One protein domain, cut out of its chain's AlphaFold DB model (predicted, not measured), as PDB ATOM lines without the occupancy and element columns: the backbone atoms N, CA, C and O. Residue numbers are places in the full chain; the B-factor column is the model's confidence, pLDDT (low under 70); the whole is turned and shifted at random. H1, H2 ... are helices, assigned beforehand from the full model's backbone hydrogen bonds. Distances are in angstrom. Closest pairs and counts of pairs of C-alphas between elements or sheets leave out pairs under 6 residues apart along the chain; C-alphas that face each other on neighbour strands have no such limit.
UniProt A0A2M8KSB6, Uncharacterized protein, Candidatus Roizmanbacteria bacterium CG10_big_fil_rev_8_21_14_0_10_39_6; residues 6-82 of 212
ATOM      1  N   PRO A   6      -8.371 -12.649  -5.336       82.56
ATOM      2  CA  PRO A   6      -9.701 -12.414  -4.777       82.56
ATOM      3  C   PRO A   6      -9.891 -13.074  -3.409       82.56
ATOM      4  O   PRO A   6     -10.779 -12.656  -2.674       82.56
ATOM      5  N   LEU A   7      -9.069 -14.066  -3.036       82.69
ATOM      6  CA  LEU A   7      -9.225 -14.779  -1.763       82.69
ATOM      7  C   LEU A   7      -9.087 -13.829  -0.559       82.69
ATOM      8  O   LEU A   7      -9.992 -13.810   0.274       82.69
ATOM      9  N   PRO A   8      -8.052 -12.964  -0.474       80.12
ATOM     10  CA  PRO A   8      -7.986 -11.960   0.583       80.12
ATOM     11  C   PRO A   8      -9.139 -10.956   0.542       80.12
ATOM     12  O   PRO A   8      -9.564 -10.495   1.594       80.12
ATOM     13  N   ALA A   9      -9.645 -10.598  -0.643       77.81
ATOM     14  CA  ALA A   9     -10.765  -9.665  -0.764       77.81
ATOM     15  C   ALA A   9     -12.067 -10.271  -0.209       77.81
ATOM     16  O   ALA A   9     -12.773  -9.602   0.540       77.81
ATOM     17  N   ALA A  10     -12.335 -11.550  -0.498       80.31
ATOM     18  CA  ALA A  10     -13.509 -12.278  -0.014       80.31
ATOM     19  C   ALA A  10     -13.484 -12.545   1.502       80.31
ATOM     20  O   ALA A  10     -14.534 -12.639   2.129       80.31
ATOM     21  N   LEU A  11     -12.293 -12.662   2.094       81.50
ATOM     22  CA  LEU A  11     -12.118 -12.924   3.528       81.50
ATOM     23  C   LEU A  11     -12.149 -11.656   4.391       81.50
ATOM     24  O   LEU A  11     -12.127 -11.744   5.618       81.50
ATOM     25  N   THR A  12     -12.165 -10.472   3.778       79.38
ATOM     26  CA  THR A  12     -12.125  -9.209   4.520       79.38
ATOM     27  C   THR A  12     -13.508  -8.619   4.719       79.38
ATOM     28  O   THR A  12     -14.307  -8.555   3.797       79.38
ATOM     29  N   TRP A  13     -13.752  -8.112   5.924       70.75
ATOM     30  CA  TRP A  13     -15.031  -7.516   6.312       70.75
ATOM     31  C   TRP A  13     -15.266  -6.098   5.743       70.75
ATOM     32  O   TRP A  13     -16.385  -5.599   5.761       70.75
ATOM     33  N   GLN A  14     -14.230  -5.425   5.230       68.44
ATOM     34  CA  GLN A  14     -14.377  -4.076   4.671       68.44
ATOM     35  C   GLN A  14     -15.055  -4.121   3.294       68.44
ATOM     36  O   GLN A  14     -14.426  -4.523   2.315       68.44
ATOM     37  N   GLU A  15     -16.285  -3.609   3.213       60.66
ATOM     38  CA  GLU A  15     -17.128  -3.576   2.002       60.66
ATOM     39  C   GLU A  15     -16.473  -2.881   0.788       60.66
ATOM     40  O   GLU A  15     -16.852  -3.128  -0.352       60.66
ATOM     41  N   GLN A  16     -15.461  -2.035   1.006       57.97
ATOM     42  CA  GLN A  16     -14.850  -1.177  -0.027       57.97
ATOM     43  C   GLN A  16     -13.400  -1.572  -0.386       57.97
ATOM     44  O   GLN A  16     -12.665  -0.811  -1.014       57.97
ATOM     45  N   GLY A  17     -12.954  -2.773  -0.002       59.94
ATOM     46  CA  GLY A  17     -11.567  -3.244  -0.130       59.94
ATOM     47  C   GLY A  17     -11.087  -3.656  -1.534       59.94
ATOM     48  O   GLY A  17     -10.335  -4.627  -1.641       59.94
ATOM     49  N   PHE A  18     -11.458  -2.944  -2.607       63.66
ATOM     50  CA  PHE A  18     -11.070  -3.281  -3.994       63.66
ATOM     51  C   PHE A  18      -9.555  -3.279  -4.244       63.66
ATOM     52  O   PHE A  18      -9.070  -3.964  -5.146       63.66
ATOM     53  N   ASN A  19      -8.783  -2.588  -3.403       76.94
ATOM     54  CA  ASN A  19      -7.328  -2.499  -3.534       76.94
ATOM     55  C   ASN A  19      -6.634  -3.870  -3.476       76.94
ATOM     56  O   ASN A  19      -5.596  -4.067  -4.104       76.94
ATOM     57  N   ARG A  20      -7.221  -4.847  -2.768       77.31
ATOM     58  CA  ARG A  20      -6.673  -6.211  -2.661       77.31
ATOM     59  C   ARG A  20      -6.812  -6.993  -3.974       77.31
ATOM     60  O   ARG A  20      -5.990  -7.858  -4.263       77.31
ATOM     61  N   ALA A  21      -7.802  -6.649  -4.797       81.00
ATOM     62  CA  ALA A  21      -8.025  -7.261  -6.102       81.00
ATOM     63  C   ALA A  21      -7.172  -6.635  -7.222       81.00
ATOM     64  O   ALA A  21      -7.031  -7.244  -8.279       81.00
ATOM     65  N   TYR A  22      -6.533  -5.475  -7.006       84.12
ATOM     66  CA  TYR A  22      -5.697  -4.826  -8.032       84.12
ATOM     67  C   TYR A  22      -4.520  -5.674  -8.510       84.12
ATOM     68  O   TYR A  22      -4.085  -5.528  -9.650       84.12
ATOM     69  N   PHE A  23      -4.062  -6.639  -7.713       86.00
ATOM     70  CA  PHE A  23      -3.055  -7.602  -8.156       86.00
ATOM     71  C   PHE A  23      -3.515  -8.482  -9.339       86.00
ATOM     72  O   PHE A  23      -2.672  -9.084 -10.004       86.00
ATOM     73  N   MET A  24      -4.817  -8.532  -9.659       88.25
ATOM     74  CA  MET A  24      -5.338  -9.159 -10.885       88.25
ATOM     75  C   MET A  24      -4.999  -8.387 -12.155       88.25
ATOM     76  O   MET A  24      -4.906  -8.986 -13.224       88.25
ATOM     77  N   ILE A  25      -4.824  -7.068 -12.063       89.88
ATOM     78  CA  ILE A  25      -4.653  -6.208 -13.237       89.88
ATOM     79  C   ILE A  25      -3.380  -6.601 -13.996       89.88
ATOM     80  O   ILE A  25      -3.397  -6.701 -15.219       89.88
ATOM     81  N   VAL A  26      -2.300  -6.914 -13.276       90.44
ATOM     82  CA  VAL A  26      -1.005  -7.293 -13.865       90.44
ATOM     83  C   VAL A  26      -1.113  -8.510 -14.803       90.44
ATOM     84  O   VAL A  26      -0.771  -8.367 -15.978       90.44
ATOM     85  N   PRO A  27      -1.598  -9.696 -14.369       92.19
ATOM     86  CA  PRO A  27      -1.724 -10.840 -15.271       92.19
ATOM     87  C   PRO A  27      -2.727 -10.607 -16.407       92.19
ATOM     88  O   PRO A  27      -2.480 -11.076 -17.515       92.19
ATOM     89  N   ILE A  28      -3.816  -9.861 -16.179       91.44
ATOM     90  CA  ILE A  28      -4.792  -9.539 -17.237       91.44
ATOM     91  C   ILE A  28      -4.135  -8.708 -18.342       91.44
ATOM     92  O   ILE A  28      -4.298  -9.023 -19.519       91.44
ATOM     93  N   ILE A  29      -3.348  -7.688 -17.980       92.94
ATOM     94  CA  ILE A  29      -2.626  -6.855 -18.949       92.94
ATOM     95  C   ILE A  29      -1.616  -7.691 -19.740       92.94
ATOM     96  O   ILE A  29      -1.542  -7.550 -20.959       92.94
ATOM     97  N   LEU A  30      -0.870  -8.584 -19.082       94.19
ATOM     98  CA  LEU A  30       0.094  -9.455 -19.766       94.19
ATOM     99  C   LEU A  30      -0.595 -10.393 -20.765       94.19
ATOM    100  O   LEU A  30      -0.149 -10.506 -21.906       94.19
ATOM    101  N   MET A  31      -1.704 -11.022 -20.366       93.94
ATOM    102  CA  MET A  31      -2.491 -11.881 -21.254       93.94
ATOM    103  C   MET A  31      -3.072 -11.099 -22.436       93.94
ATOM    104  O   MET A  31      -2.966 -11.550 -23.575       93.94
ATOM    105  N   ALA A  32      -3.641  -9.917 -22.183       92.56
ATOM    106  CA  ALA A  32      -4.189  -9.054 -23.225       92.56
ATOM    107  C   ALA A  32      -3.100  -8.585 -24.205       92.56
ATOM    108  O   ALA A  32      -3.296  -8.646 -25.417       92.56
ATOM    109  N   SER A  33      -1.934  -8.179 -23.697       91.75
ATOM    110  CA  SER A  33      -0.786  -7.766 -24.511       91.75
ATOM    111  C   SER A  33      -0.272  -8.909 -25.390       91.75
ATOM    112  O   SER A  33      -0.064  -8.717 -26.588       91.75
ATOM    113  N   TYR A  34      -0.142 -10.114 -24.829       94.88
ATOM    114  CA  TYR A  34       0.279 -11.295 -25.578       94.88
ATOM    115  C   TYR A  34      -0.723 -11.671 -26.679       94.88
ATOM    116  O   TYR A  34      -0.331 -11.887 -27.828       94.88
ATOM    117  N   ALA A  35      -2.022 -11.680 -26.359       91.81
ATOM    118  CA  ALA A  35      -3.084 -11.952 -27.325       91.81
ATOM    119  C   ALA A  35      -3.090 -10.926 -28.472       91.81
ATOM    120  O   ALA A  35      -3.156 -11.304 -29.643       91.81
ATOM    121  N   LEU A  36      -2.949  -9.637 -28.149       89.25
ATOM    122  CA  LEU A  36      -2.823  -8.573 -29.147       89.25
ATOM    123  C   LEU A  36      -1.585  -8.762 -30.034       89.25
ATOM    124  O   LEU A  36      -1.678  -8.570 -31.245       89.25
ATOM    125  N   GLY A  37      -0.451  -9.188 -29.468       89.75
ATOM    126  CA  GLY A  37       0.776  -9.460 -30.220       89.75
ATOM    127  C   GLY A  37       0.620 -10.575 -31.261       89.75
ATOM    128  O   GLY A  37       1.065 -10.421 -32.402       89.75
ATOM    129  N   ILE A  38      -0.059 -11.672 -30.905       92.56
ATOM    130  CA  ILE A  38      -0.364 -12.765 -31.843       92.56
ATOM    131  C   ILE A  38      -1.304 -12.276 -32.949       92.56
ATOM    132  O   ILE A  38      -1.002 -12.447 -34.131       92.56
ATOM    133  N   LEU A  39      -2.409 -11.619 -32.578       88.19
ATOM    134  CA  LEU A  39      -3.386 -11.099 -33.539       88.19
ATOM    135  C   LEU A  39      -2.738 -10.130 -34.530       88.19
ATOM    136  O   LEU A  39      -2.994 -10.208 -35.732       88.19
ATOM    137  N   TRP A  40      -1.845  -9.268 -34.045       87.12
ATOM    138  CA  TRP A  40      -1.094  -8.354 -34.894       87.12
ATOM    139  C   TRP A  40      -0.212  -9.094 -35.898       87.12
ATOM    140  O   TRP A  40      -0.227  -8.777 -37.086       87.12
ATOM    141  N   LYS A  41       0.536 -10.113 -35.458       89.56
ATOM    142  CA  LYS A  41       1.419 -10.885 -36.341       89.56
ATOM    143  C   LYS A  41       0.641 -11.618 -37.437       89.56
ATOM    144  O   LYS A  41       1.078 -11.612 -38.585       89.56
ATOM    145  N   GLU A  42      -0.489 -12.234 -37.094       88.81
ATOM    146  CA  GLU A  42      -1.222 -13.104 -38.017       88.81
ATOM    147  C   GLU A  42      -2.249 -12.387 -38.904       88.81
ATOM    148  O   GLU A  42      -2.669 -12.950 -39.914       88.81
ATOM    149  N   ARG A  43      -2.719 -11.192 -38.525       86.31
ATOM    150  CA  ARG A  43      -3.835 -10.509 -39.208       86.31
ATOM    151  C   ARG A  43      -3.488  -9.108 -39.732       86.31
ATOM    152  O   ARG A  43      -4.371  -8.432 -40.251       86.31
ATOM    153  N   LYS A  44      -2.217  -8.676 -39.676       77.69
ATOM    154  CA  LYS A  44      -1.765  -7.336 -40.131       77.69
ATOM    155  C   LYS A  44      -2.062  -6.983 -41.596       77.69
ATOM    156  O   LYS A  44      -2.139  -5.797 -41.923       77.69
ATOM    157  N   GLU A  45      -2.191  -7.988 -42.465       84.06
ATOM    158  CA  GLU A  45      -2.468  -7.794 -43.898       84.06
ATOM    159  C   GLU A  45      -3.965  -7.559 -44.170       84.06
ATOM    160  O   GLU A  45      -4.346  -7.097 -45.244       84.06
ATOM    161  N   ILE A  46      -4.839  -7.823 -43.190       89.62
ATOM    162  CA  ILE A  46      -6.273  -7.566 -43.312       89.62
ATOM    163  C   ILE A  46      -6.523  -6.073 -43.083       89.62
ATOM    164  O   ILE A  46      -6.385  -5.564 -41.969       89.62
ATOM    165  N   VAL A  47      -6.947  -5.370 -44.136       88.56
ATOM    166  CA  VAL A  47      -7.185  -3.914 -44.116       88.56
ATOM    167  C   VAL A  47      -8.128  -3.499 -42.977       88.56
ATOM    168  O   VAL A  47      -7.823  -2.562 -42.239       88.56
ATOM    169  N   TRP A  48      -9.218  -4.240 -42.757       89.12
ATOM    170  CA  TRP A  48     -10.164  -3.976 -41.664       89.12
ATOM    171  C   TRP A  48      -9.531  -4.083 -40.272       89.12
ATOM    172  O   TRP A  48      -9.819  -3.256 -39.410       89.12
ATOM    173  N   PHE A  49      -8.621  -5.039 -40.050       89.25
ATOM    174  CA  PHE A  49      -7.923  -5.186 -38.769       89.25
ATOM    175  C   PHE A  49      -7.026  -3.976 -38.475       89.25
ATOM    176  O   PHE A  49      -6.991  -3.486 -37.343       89.25
ATOM    177  N   ARG A  50      -6.355  -3.437 -39.502       85.88
ATOM    178  CA  ARG A  50      -5.551  -2.212 -39.380       85.88
ATOM    179  C   ARG A  50      -6.422  -1.006 -39.026       85.88
ATOM    180  O   ARG A  50      -6.074  -0.268 -38.111       85.88
ATOM    181  N   ILE A  51      -7.559  -0.836 -39.708       91.44
ATOM    182  CA  ILE A  51      -8.503   0.264 -39.447       91.44
ATOM    183  C   ILE A  51      -9.028   0.197 -38.008       91.44
ATOM    184  O   ILE A  51      -8.967   1.194 -37.291       91.44
ATOM    185  N   ILE A  52      -9.484  -0.978 -37.563       91.75
ATOM    186  CA  ILE A  52     -10.000  -1.182 -36.201       91.75
ATOM    187  C   ILE A  52      -8.914  -0.904 -35.161       91.75
ATOM    188  O   ILE A  52      -9.179  -0.247 -34.158       91.75
ATOM    189  N   SER A  53      -7.684  -1.358 -35.405       88.94
ATOM    190  CA  SER A  53      -6.569  -1.134 -34.481       88.94
ATOM    191  C   SER A  53      -6.224   0.349 -34.343       88.94
ATOM    192  O   SER A  53      -6.055   0.841 -33.232       88.94
ATOM    193  N   VAL A  54      -6.162   1.082 -35.460       91.94
ATOM    194  CA  VAL A  54      -5.934   2.536 -35.452       91.94
ATOM    195  C   VAL A  54      -7.071   3.252 -34.726       91.94
ATOM    196  O   VAL A  54      -6.809   4.098 -33.873       91.94
ATOM    197  N   PHE A  55      -8.323   2.876 -34.993       95.25
ATOM    198  CA  PHE A  55      -9.483   3.428 -34.294       95.25
ATOM    199  C   PHE A  55      -9.424   3.172 -32.779       95.25
ATOM    200  O   PHE A  55      -9.637   4.093 -31.994       95.25
ATOM    201  N   ALA A  56      -9.067   1.955 -32.357       93.19
ATOM    202  CA  ALA A  56      -8.909   1.608 -30.948       93.19
ATOM    203  C   ALA A  56      -7.799   2.427 -30.267       93.19
ATOM    204  O   ALA A  56      -7.987   2.886 -29.142       93.19
ATOM    205  N   ILE A  57      -6.673   2.664 -30.950       93.81
ATOM    206  CA  ILE A  57      -5.584   3.516 -30.445       93.81
ATOM    207  C   ILE A  57      -6.061   4.962 -30.296       93.81
ATOM    208  O   ILE A  57      -5.829   5.571 -29.254       93.81
ATOM    209  N   ILE A  58      -6.761   5.508 -31.292       96.94
ATOM    210  CA  ILE A  58      -7.316   6.868 -31.223       96.94
ATOM    211  C   ILE A  58      -8.280   6.983 -30.039       96.94
ATOM    212  O   ILE A  58      -8.160   7.904 -29.233       96.94
ATOM    213  N   LEU A  59      -9.193   6.022 -29.886       97.12
ATOM    214  CA  LEU A  59     -10.139   5.995 -28.776       97.12
ATOM    215  C   LEU A  59      -9.419   5.893 -27.424       97.12
ATOM    216  O   LEU A  59      -9.771   6.612 -26.492       97.12
ATOM    217  N   TYR A  60      -8.377   5.064 -27.322       95.31
ATOM    218  CA  TYR A  60      -7.545   4.961 -26.123       95.31
ATOM    219  C   TYR A  60      -6.856   6.286 -25.775       95.31
ATOM    220  O   TYR A  60      -6.865   6.693 -24.612       95.31
ATOM    221  N   VAL A  61      -6.298   6.987 -26.765       97.12
ATOM    222  CA  VAL A  61      -5.649   8.295 -26.572       97.12
ATOM    223  C   VAL A  61      -6.664   9.337 -26.103       97.12
ATOM    224  O   VAL A  61      -6.388  10.068 -25.149       97.12
ATOM    225  N   ILE A  62      -7.853   9.376 -26.715       97.62
ATOM    226  CA  ILE A  62      -8.943  10.283 -26.320       97.62
ATOM    227  C   ILE A  62      -9.364  10.007 -24.874       97.62
ATOM    228  O   ILE A  62      -9.393  10.930 -24.061       97.62
ATOM    229  N   GLN A  63      -9.628   8.742 -24.532       97.25
ATOM    230  CA  GLN A  63     -10.036   8.355 -23.182       97.25
ATOM    231  C   GLN A  63      -8.959   8.671 -22.146       97.25
ATOM    232  O   GLN A  63      -9.254   9.233 -21.096       97.25
ATOM    233  N   THR A  64      -7.701   8.364 -22.453       96.56
ATOM    234  CA  THR A  64      -6.573   8.646 -21.560       96.56
ATOM    235  C   THR A  64      -6.454  10.148 -21.317       96.56
ATOM    236  O   THR A  64      -6.395  10.582 -20.170       96.56
ATOM    237  N   THR A  65      -6.513  10.957 -22.376       96.81
ATOM    238  CA  THR A  65      -6.449  12.422 -22.267       96.81
ATOM    239  C   THR A  65      -7.617  12.976 -21.449       96.81
ATOM    240  O   THR A  65      -7.406  13.819 -20.579       96.81
ATOM    241  N   TYR A  66      -8.833  12.471 -21.672       97.00
ATOM    242  CA  TYR A  66     -10.016  12.856 -20.902       97.00
ATOM    243  C   TYR A  66      -9.867  12.520 -19.414       97.00
ATOM    244  O   TYR A  66     -10.091  13.378 -18.561       97.00
ATOM    245  N   VAL A  67      -9.430  11.299 -19.089       96.75
ATOM    246  CA  VAL A  67      -9.236  10.853 -17.703       96.75
ATOM    247  C   VAL A  67      -8.163  11.678 -17.001       96.75
ATOM    248  O   VAL A  67      -8.393  12.135 -15.886       96.75
ATOM    249  N   TRP A  68      -7.017  11.922 -17.641       96.81
ATOM    250  CA  TRP A  68      -5.965  12.760 -17.060       96.81
ATOM    251  C   TRP A  68      -6.424  14.201 -16.861       96.81
ATOM    252  O   TRP A  68      -6.140  14.799 -15.822       96.81
ATOM    253  N   ASN A  69      -7.166  14.755 -17.821       96.75
ATOM    254  CA  ASN A  69      -7.713  16.097 -17.697       96.75
ATOM    255  C   ASN A  69      -8.712  16.194 -16.530       96.75
ATOM    256  O   ASN A  69      -8.661  17.131 -15.730       96.75
ATOM    257  N   LEU A  70      -9.585  15.195 -16.388       95.25
ATOM    258  CA  LEU A  70     -10.508  15.105 -15.265       95.25
ATOM    259  C   LEU A  70      -9.747  14.961 -13.944       95.25
ATOM    260  O   LEU A  70     -10.048  15.683 -13.000       95.25
ATOM    261  N   TYR A  71      -8.753  14.076 -13.880       93.69
ATOM    262  CA  TYR A  71      -7.994  13.780 -12.665       93.69
ATOM    263  C   TYR A  71      -7.184  14.979 -12.161       93.69
ATOM    264  O   TYR A  71      -7.206  15.269 -10.969       93.69
ATOM    265  N   PHE A  72      -6.488  15.698 -13.044       93.50
ATOM    266  CA  PHE A  72      -5.619  16.798 -12.622       93.50
ATOM    267  C   PHE A  72      -6.326  18.141 -12.486       93.50
ATOM    268  O   PHE A  72      -5.966  18.913 -11.601       93.50
ATOM    269  N   PHE A  73      -7.309  18.437 -13.339       93.94
ATOM    270  CA  PHE A  73      -7.889  19.782 -13.386       93.94
ATOM    271  C   PHE A  73      -9.276  19.860 -12.756       93.94
ATOM    272  O   PHE A  73      -9.598  20.872 -12.147       93.94
ATOM    273  N   HIS A  74     -10.092  18.809 -12.850       92.31
ATOM    274  CA  HIS A  74     -11.483  18.870 -12.387       92.31
ATOM    275  C   HIS A  74     -11.685  18.201 -11.030       92.31
ATOM    276  O   HIS A  74     -12.383  18.731 -10.172       92.31
ATOM    277  N   TYR A  75     -11.079  17.035 -10.818       91.31
ATOM    278  CA  TYR A  75     -11.211  16.253  -9.596       91.31
ATOM    279  C   TYR A  75     -10.786  17.009  -8.325       91.31
ATOM    280  O   TYR A  75     -11.587  17.000  -7.388       91.31
ATOM    281  N   PRO A  76      -9.629  17.707  -8.265       89.44
ATOM    282  CA  PRO A  76      -9.221  18.422  -7.052       89.44
ATOM    283  C   PRO A  76     -10.069  19.667  -6.758       89.44
ATOM    284  O   PRO A  76     -10.053  20.149  -5.632       89.44
ATOM    285  N   LEU A  77     -10.810  20.183  -7.744       89.38
ATOM    286  CA  LEU A  77     -11.686  21.347  -7.577       89.38
ATOM    287  C   LEU A  77     -13.098  20.972  -7.102       89.38
ATOM    288  O   LEU A  77     -13.878  21.852  -6.748       89.38
ATOM    289  N   ARG A  78     -13.461  19.684  -7.099       90.75
ATOM    290  CA  ARG A  78     -14.781  19.249  -6.627       90.75
ATOM    291  C   ARG A  78     -14.873  19.388  -5.110       90.75
ATOM    292  O   ARG A  78     -14.041  18.840  -4.393       90.75
ATOM    293  N   ALA A  79     -15.956  20.000  -4.638       86.31
ATOM    294  CA  ALA A  79     -16.285  20.153  -3.220       86.31
ATOM    295  C   ALA A  79     -16.138  18.848  -2.415       86.31
ATOM    296  O   ALA A  79     -15.512  18.814  -1.357       86.31
ATOM    297  N   THR A  80     -16.662  17.740  -2.947       87.38
ATOM    298  CA  THR A  80     -16.584  16.421  -2.303       87.38
ATOM    299  C   THR A  80     -15.146  15.939  -2.137       87.38
ATOM    300  O   THR A  80     -14.800  15.410  -1.083       87.38
ATOM    301  N   THR A  81     -14.295  16.154  -3.144       88.25
ATOM    302  CA  THR A  81     -12.868  15.821  -3.092       88.25
ATOM    303  C   THR A  81     -12.146  16.692  -2.071       88.25
ATOM    304  O   THR A  81     -11.427  16.162  -1.235       88.25
ATOM    305  N   ILE A  82     -12.378  18.007  -2.095       87.75
ATOM    306  CA  ILE A  82     -11.779  18.986  -1.173       87.75
ATOM    307  C   ILE A  82     -12.061  18.597   0.288       87.75
ATOM    308  O   ILE A  82     -11.134  18.509   1.098       87.75
TER     309      ILE A  82
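This is residues 6 to 82 of the 212 residues of an uncharacterized protein of Candidatus Roizmanbacteria bacterium CG10_big_fil_rev_8_21_14_0_10_39_6 (UniProt A0A2M8KSB6). Two long helices, H3 and H2, make a narrow V; the short H1 folds onto H2 at its far end, and the short H4 ends H3's arm. The 77 printed residues hold four named helices, H1 to H4, and no named strand: all helix. The whole is extended, radius of gyration of the C-alphas 18.5 A, and spans 50 by 36 by 13 A.

See H3, residues 47 to 77, and H2, residues 18 to 43, close but not clearly touching, opposite ways at a shallow tilt of 26 degrees; C-alphas 49 and 43 are closest, 6.7 A. H1, residues 6 to 10, touches H2 residues 18 to 21 alone, closest at C-alphas 6 and 21, 5.6 A. H4, residues 79 to 82, is apart from H1 and H2. O i to N i+4 pairs are within hydrogen-bond range throughout H1, 17 of 22 in H2, 24 of 27 in H3.

Find C-alpha 47 at (-7.185, -3.914, -44.116); H3 runs 44.6 A to C-alpha 77 at (-11.686, 21.347, -7.577). H2 spans 36.7 A.

The printed part has no cut; residues 14 to 18 have pLDDT under 70.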